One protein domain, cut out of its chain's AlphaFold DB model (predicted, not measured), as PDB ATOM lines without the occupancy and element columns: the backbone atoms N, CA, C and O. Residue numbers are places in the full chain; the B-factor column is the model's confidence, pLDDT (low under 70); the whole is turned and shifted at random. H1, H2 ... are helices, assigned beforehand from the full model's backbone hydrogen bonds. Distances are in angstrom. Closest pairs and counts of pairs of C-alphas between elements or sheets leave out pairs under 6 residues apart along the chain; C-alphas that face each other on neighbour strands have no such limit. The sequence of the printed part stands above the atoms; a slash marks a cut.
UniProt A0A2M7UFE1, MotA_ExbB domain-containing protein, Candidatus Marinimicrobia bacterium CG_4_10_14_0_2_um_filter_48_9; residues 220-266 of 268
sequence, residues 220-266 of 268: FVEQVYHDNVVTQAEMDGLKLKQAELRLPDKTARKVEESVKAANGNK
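This is residues 220 to 266 of the 268 residues of the protein "MotA_ExbB domain-containing protein" of Candidatus Marinimicrobia bacterium CG_4_10_14_0_2_um_filter_48_9 (UniProt A0A2M7UFE1). Two longer helices, H2 and H3, make an open V that is joined at its point by a tight link, and the short helix H1 lies between the two arms. The link of residues 225 to 231 runs from H1 past the open end of the V to the first residue of H2. The printed part has 47 residues with three named helices, in the order H1, H2, H3, and no named strand; the class is all helix. It is compact, with a radius of gyration of the C-alphas of 10.5 A, and spans 30 by 21 by 13 A.

H1, residues 220 to 224, only just touches H2, residues 232 to 244, with 3 pairs of C-alphas within 8 A. The closest C-alphas of the two are those of Val 224 and Glu 234, 6.6 A apart, and H2 touches H1 with residues 234 to 238 alone. H1 also only just touches H3, residues 249 to 264, again with 3 pairs within 8 A. Their closest C-alphas are those of Glu 222 and Val 259, 6.5 A apart, and H3 touches H1 with residues 256 to 259 alone. H2 and H3 are close but not clearly touching, with their closest C-alphas, those of Gln 242 and Ala 252, 7.0 A apart. They run opposite ways at a steep tilt of 46 degrees. In H1, H2 and H3 every O i to N i+4 pair is within hydrogen-bond range.

H1 begins at C-alpha 220, at (-3.815, -26.414, 49.088). H2 begins at C-alpha 232, at (-1.752, -19.840, 35.182), and measures 18.4 A from first to last C-alpha. H3 measures 22.1 A and ends at C-alpha 264, at (-19.952, -22.418, 44.031).

The two C-alphas farthest apart are those of Arg 246 and Lys 266, at 30.1 A. The printed part has no cut. The link from H1 to H2 is short and the link from H2 to H3 is tight. The mean pLDDT of the printed part is 81.3, and residues 226 to 229 and 264 to 266 are under 70.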
ATOM      1  N   PHE A 220      -4.530 -27.227  50.071       88.19
ATOM      2  CA  PHE A 220      -3.815 -26.414  49.088       88.19
ATOM      3  C   PHE A 220      -4.740 -25.894  47.975       88.19
ATOM      4  O   PHE A 220      -4.663 -24.727  47.601       88.19
ATOM      5  N   VAL A 221      -5.650 -26.729  47.466       87.88
ATOM      6  CA  VAL A 221      -6.668 -26.319  46.483       87.88
ATOM      7  C   VAL A 221      -7.567 -25.228  47.072       87.88
ATOM      8  O   VAL A 221      -7.818 -24.225  46.414       87.88
ATOM      9  N   GLU A 222      -8.021 -25.369  48.317       86.94
ATOM     10  CA  GLU A 222      -8.856 -24.365  48.990       86.94
ATOM     11  C   GLU A 222      -8.145 -23.013  49.143       86.94
ATOM     12  O   GLU A 222      -8.790 -21.977  48.993       86.94
ATOM     13  N   GLN A 223      -6.826 -23.012  49.361       83.94
ATOM     14  CA  GLN A 223      -6.010 -21.791  49.372       83.94
ATOM     15  C   GLN A 223      -5.880 -21.145  47.988       83.94
ATOM     16  O   GLN A 223      -5.797 -19.925  47.886       83.94
ATOM     17  N   VAL A 224      -5.846 -21.946  46.922       83.81
ATOM     18  CA  VAL A 224      -5.687 -21.454  45.546       83.81
ATOM     19  C   VAL A 224      -7.006 -20.921  44.965       83.81
ATOM     20  O   VAL A 224      -7.009 -19.957  44.211       83.81
ATOM     21  N   TYR A 225      -8.151 -21.513  45.313       75.38
ATOM     22  CA  TYR A 225      -9.457 -21.190  44.715       75.38
ATOM     23  C   TYR A 225     -10.217 -20.040  45.413       75.38
ATOM     24  O   TYR A 225     -11.450 -20.049  45.432       75.38
ATOM     25  N   HIS A 226      -9.520 -19.043  45.972       64.94
ATOM     26  CA  HIS A 226     -10.135 -18.016  46.829       64.94
ATOM     27  C   HIS A 226     -11.209 -17.134  46.152       64.94
ATOM     28  O   HIS A 226     -12.134 -16.738  46.850       64.94
ATOM     29  N   ASP A 227     -11.165 -16.917  44.827       58.59
ATOM     30  CA  ASP A 227     -12.107 -16.032  44.103       58.59
ATOM     31  C   ASP A 227     -12.657 -16.634  42.788       58.59
ATOM     32  O   ASP A 227     -13.052 -15.913  41.872       58.59
ATOM     33  N   ASN A 228     -12.650 -17.967  42.635       60.91
ATOM     34  CA  ASN A 228     -12.991 -18.674  41.379       60.91
ATOM     35  C   ASN A 228     -12.169 -18.260  40.132       60.91
ATOM     36  O   ASN A 228     -12.421 -18.761  39.035       60.91
ATOM     37  N   VAL A 229     -11.158 -17.405  40.293       62.09
ATOM     38  CA  VAL A 229     -10.188 -17.028  39.265       62.09
ATOM     39  C   VAL A 229      -8.851 -17.637  39.662       62.09
ATOM     40  O   VAL A 229      -8.256 -17.221  40.647       62.09
ATOM     41  N   VAL A 230      -8.399 -18.642  38.911       70.31
ATOM     42  CA  VAL A 230      -7.089 -19.272  39.118       70.31
ATOM     43  C   VAL A 230      -6.146 -18.782  38.030       70.31
ATOM     44  O   VAL A 230      -6.427 -18.925  36.836       70.31
ATOM     45  N   THR A 231      -5.030 -18.188  38.429       78.62
ATOM     46  CA  THR A 231      -3.978 -17.760  37.505       78.62
ATOM     47  C   THR A 231      -3.230 -18.963  36.928       78.62
ATOM     48  O   THR A 231      -3.201 -20.055  37.497       78.62
ATOM     49  N   GLN A 232      -2.558 -18.776  35.789       78.38
ATOM     50  CA  GLN A 232      -1.752 -19.840  35.182       78.38
ATOM     51  C   GLN A 232      -0.637 -20.335  36.127       78.38
ATOM     52  O   GLN A 232      -0.370 -21.532  36.187       78.38
ATOM     53  N   ALA A 233      -0.042 -19.430  36.913       79.44
ATOM     54  CA  ALA A 233       0.982 -19.763  37.903       79.44
ATOM     55  C   ALA A 233       0.435 -20.646  39.040       79.44
ATOM     56  O   ALA A 233       1.098 -21.584  39.478       79.44
ATOM     57  N   GLU A 234      -0.793 -20.390  39.486       82.31
ATOM     58  CA  GLU A 234      -1.476 -21.202  40.497       82.31
ATOM     59  C   GLU A 234      -1.890 -22.576  39.954       82.31
ATOM     60  O   GLU A 234      -1.741 -23.581  40.648       82.31
ATOM     61  N   MET A 235      -2.320 -22.653  38.688       80.81
ATOM     62  CA  MET A 235      -2.577 -23.928  38.004       80.81
ATOM     63  C   MET A 235      -1.315 -24.792  37.893       80.81
ATOM     64  O   MET A 235      -1.374 -26.012  38.070       80.81
ATOM     65  N   ASP A 236      -0.165 -24.178  37.621       84.31
ATOM     66  CA  ASP A 236       1.115 -24.885  37.588       84.31
ATOM     67  C   ASP A 236       1.568 -25.291  39.004       84.31
ATOM     68  O   ASP A 236       2.074 -26.401  39.196       84.31
ATOM     69  N   GLY A 237       1.280 -24.467  40.018       84.50
ATOM     70  CA  GLY A 237       1.455 -24.805  41.434       84.50
ATOM     71  C   GLY A 237       0.622 -26.013  41.879       84.50
ATOM     72  O   GLY A 237       1.136 -26.895  42.570       84.50
ATOM     73  N   LEU A 238      -0.634 -26.117  41.429       86.62
ATOM     74  CA  LEU A 238      -1.506 -27.273  41.680       86.62
ATOM     75  C   LEU A 238      -0.935 -28.565  41.093       86.62
ATOM     76  O   LEU A 238      -0.906 -29.587  41.782       86.62
ATOM     77  N   LYS A 239      -0.432 -28.522  39.853       88.12
ATOM     78  CA  LYS A 239       0.222 -29.678  39.215       88.12
ATOM     79  C   LYS A 239       1.498 -30.081  39.945       88.12
ATOM     80  O   LYS A 239       1.735 -31.271  40.156       88.12
ATOM     81  N   LEU A 240       2.304 -29.104  40.365       89.38
ATOM     82  CA  LEU A 240       3.527 -29.358  41.122       89.38
ATOM     83  C   LEU A 240       3.213 -30.006  42.476       89.38
ATOM     84  O   LEU A 240       3.832 -31.010  42.830       89.38
ATOM     85  N   LYS A 241       2.195 -29.507  43.191       88.50
ATOM     86  CA  LYS A 241       1.767 -30.085  44.470       88.50
ATOM     87  C   LYS A 241       1.177 -31.484  44.309       88.50
ATOM     88  O   LYS A 241       1.470 -32.372  45.108       88.50
ATOM     89  N   GLN A 242       0.391 -31.712  43.257       90.31
ATOM     90  CA  GLN A 242      -0.123 -33.039  42.917       90.31
ATOM     91  C   GLN A 242       1.025 -34.037  42.675       90.31
ATOM     92  O   GLN A 242       0.991 -35.158  43.195       90.31
ATOM     93  N   ALA A 243       2.051 -33.623  41.921       89.19
ATOM     94  CA  ALA A 243       3.231 -34.434  41.634       89.19
ATOM     95  C   ALA A 243       4.067 -34.716  42.895       89.19
ATOM     96  O   ALA A 243       4.458 -35.864  43.118       89.19
ATOM     97  N   GLU A 244       4.274 -33.713  43.757       89.31
ATOM     98  CA  GLU A 244       4.950 -33.853  45.059       89.31
ATOM     99  C   GLU A 244       4.249 -34.900  45.938       89.31
ATOM    100  O   GLU A 244       4.885 -35.800  46.492       89.31
ATOM    101  N   LEU A 245       2.918 -34.832  46.007       89.25
ATOM    102  CA  LEU A 245       2.101 -35.766  46.780       89.25
ATOM    103  C   LEU A 245       1.953 -37.134  46.100       89.25
ATOM    104  O   LEU A 245       1.440 -38.062  46.724       89.25
ATOM    105  N   ARG A 246       2.401 -37.298  44.847       89.75
ATOM    106  CA  ARG A 246       2.191 -38.510  44.033       89.75
ATOM    107  C   ARG A 246       0.718 -38.934  44.042       89.75
ATOM    108  O   ARG A 246       0.395 -40.092  44.322       89.75
ATOM    109  N   LEU A 247      -0.174 -37.966  43.841       89.38
ATOM    110  CA  LEU A 247      -1.617 -38.175  43.896       89.38
ATOM    111  C   LEU A 247      -2.140 -38.625  42.516       89.38
ATOM    112  O   LEU A 247      -1.856 -37.945  41.526       89.38
ATOM    113  N   PRO A 248      -2.916 -39.724  42.413       89.38
ATOM    114  CA  PRO A 248      -3.496 -40.151  41.139       89.38
ATOM    115  C   PRO A 248      -4.403 -39.074  40.533       89.38
ATOM    116  O   PRO A 248      -5.205 -38.478  41.254       89.38
ATOM    117  N   ASP A 249      -4.359 -38.894  39.209       88.31
ATOM    118  CA  ASP A 249      -5.152 -37.874  38.494       88.31
ATOM    119  C   ASP A 249      -6.646 -37.943  38.817       88.31
ATOM    120  O   ASP A 249      -7.300 -36.927  39.038       88.31
ATOM    121  N   LYS A 250      -7.198 -39.159  38.890       88.06
ATOM    122  CA  LYS A 250      -8.608 -39.374  39.234       88.06
ATOM    123  C   LYS A 250      -8.946 -38.830  40.625       88.06
ATOM    124  O   LYS A 250     -10.039 -38.309  40.824       88.06
ATOM    125  N   THR A 251      -8.032 -38.964  41.581       87.06
ATOM    126  CA  THR A 251      -8.217 -38.497  42.958       87.06
ATOM    127  C   THR A 251      -8.036 -36.986  43.049       87.06
ATOM    128  O   THR A 251      -8.859 -36.328  43.678       87.06
ATOM    129  N   ALA A 252      -7.031 -36.430  42.366       86.81
ATOM    130  CA  ALA A 252      -6.809 -34.985  42.287       86.81
ATOM    131  C   ALA A 252      -8.032 -34.256  41.711       86.81
ATOM    132  O   ALA A 252      -8.574 -33.358  42.351       86.81
ATOM    133  N   ARG A 253      -8.552 -34.736  40.571       87.75
ATOM    134  CA  ARG A 253      -9.758 -34.183  39.934       87.75
ATOM    135  C   ARG A 253     -10.971 -34.215  40.854       87.75
ATOM    136  O   ARG A 253     -11.646 -33.206  40.992       87.75
ATOM    137  N   LYS A 254     -11.211 -35.339  41.541       88.38
ATOM    138  CA  LYS A 254     -12.301 -35.446  42.525       88.38
ATOM    139  C   LYS A 254     -12.176 -34.418  43.650       88.38
ATOM    140  O   LYS A 254     -13.186 -33.871  44.086       88.38
ATOM    141  N   VAL A 255     -10.959 -34.176  44.144       87.12
ATOM    142  CA  VAL A 255     -10.718 -33.166  45.184       87.12
ATOM    143  C   VAL A 255     -11.021 -31.771  44.640       87.12
ATOM    144  O   VAL A 255     -11.823 -31.067  45.251       87.12
ATOM    145  N   GLU A 256     -10.476 -31.407  43.478       87.12
ATOM    146  CA  GLU A 256     -10.735 -30.110  42.838       87.12
ATOM    147  C   GLU A 256     -12.224 -29.871  42.559       87.12
ATOM    148  O   GLU A 256     -12.748 -28.808  42.885       87.12
ATOM    149  N   GLU A 257     -12.924 -30.857  41.991       87.00
ATOM    150  CA  GLU A 257     -14.371 -30.800  41.742       87.00
ATOM    151  C   GLU A 257     -15.152 -30.593  43.045       87.00
ATOM    152  O   GLU A 257     -16.062 -29.766  43.095       87.00
ATOM    153  N   SER A 258     -14.767 -31.293  44.119       85.56
ATOM    154  CA  SER A 258     -15.422 -31.153  45.423       85.56
ATOM    155  C   SER A 258     -15.224 -29.767  46.047       85.56
ATOM    156  O   SER A 258     -16.162 -29.230  46.633       85.56
ATOM    157  N   VAL A 259     -14.038 -29.164  45.888       84.56
ATOM    158  CA  VAL A 259     -13.748 -27.808  46.386       84.56
ATOM    159  C   VAL A 259     -14.491 -26.761  45.552       84.56
ATOM    160  O   VAL A 259     -15.132 -25.873  46.114       84.56
ATOM    161  N   LYS A 260     -14.501 -26.905  44.219       82.81
ATOM    162  CA  LYS A 260     -15.268 -26.034  43.310       82.81
ATOM    163  C   LYS A 260     -16.763 -26.051  43.623       82.81
ATOM    164  O   LYS A 260     -17.375 -24.992  43.701       82.81
ATOM    165  N   ALA A 261     -17.343 -27.232  43.844       82.31
ATOM    166  CA  ALA A 261     -18.750 -27.364  44.221       82.31
ATOM    167  C   ALA A 261     -19.054 -26.690  45.574       82.31
ATOM    168  O   ALA A 261     -20.073 -26.013  45.712       82.31
ATOM    169  N   ALA A 262     -18.155 -26.826  46.555       79.38
ATOM    170  CA  ALA A 262     -18.302 -26.192  47.865       79.38
ATOM    171  C   ALA A 262     -18.203 -24.656  47.802       79.38
ATOM    172  O   ALA A 262     -18.942 -23.973  48.511       79.38
ATOM    173  N   ASN A 263     -17.334 -24.108  46.947       72.25
ATOM    174  CA  ASN A 263     -17.206 -22.660  46.747       72.25
ATOM    175  C   ASN A 263     -18.330 -22.084  45.870       72.25
ATOM    176  O   ASN A 263     -18.824 -20.998  46.157       72.25
ATOM    177  N   GLY A 264     -18.806 -22.819  44.859       63.34
ATOM    178  CA  GLY A 264     -19.952 -22.418  44.031       63.34
ATOM    179  C   GLY A 264     -21.249 -22.251  44.833       63.34
ATOM    180  O   GLY A 264     -21.978 -21.290  44.613       63.34
ATOM    181  N   ASN A 265     -21.488 -23.112  45.827       59.12
ATOM    182  CA  ASN A 265     -22.628 -22.993  46.746       59.12
ATOM    183  C   ASN A 265     -22.494 -21.867  47.790       59.12
ATOM    184  O   ASN A 265     -23.472 -21.559  48.459       59.12
ATOM    185  N   LYS A 266     -21.309 -21.265  47.976       54.62
ATOM    186  CA  LYS A 266     -21.122 -20.118  48.889       54.62
ATOM    187  C   LYS A 266     -21.446 -18.768  48.236       54.62
ATOM    188  O   LYS A 266     -21.550 -17.776  48.950       54.62
TER     189      LYS A 266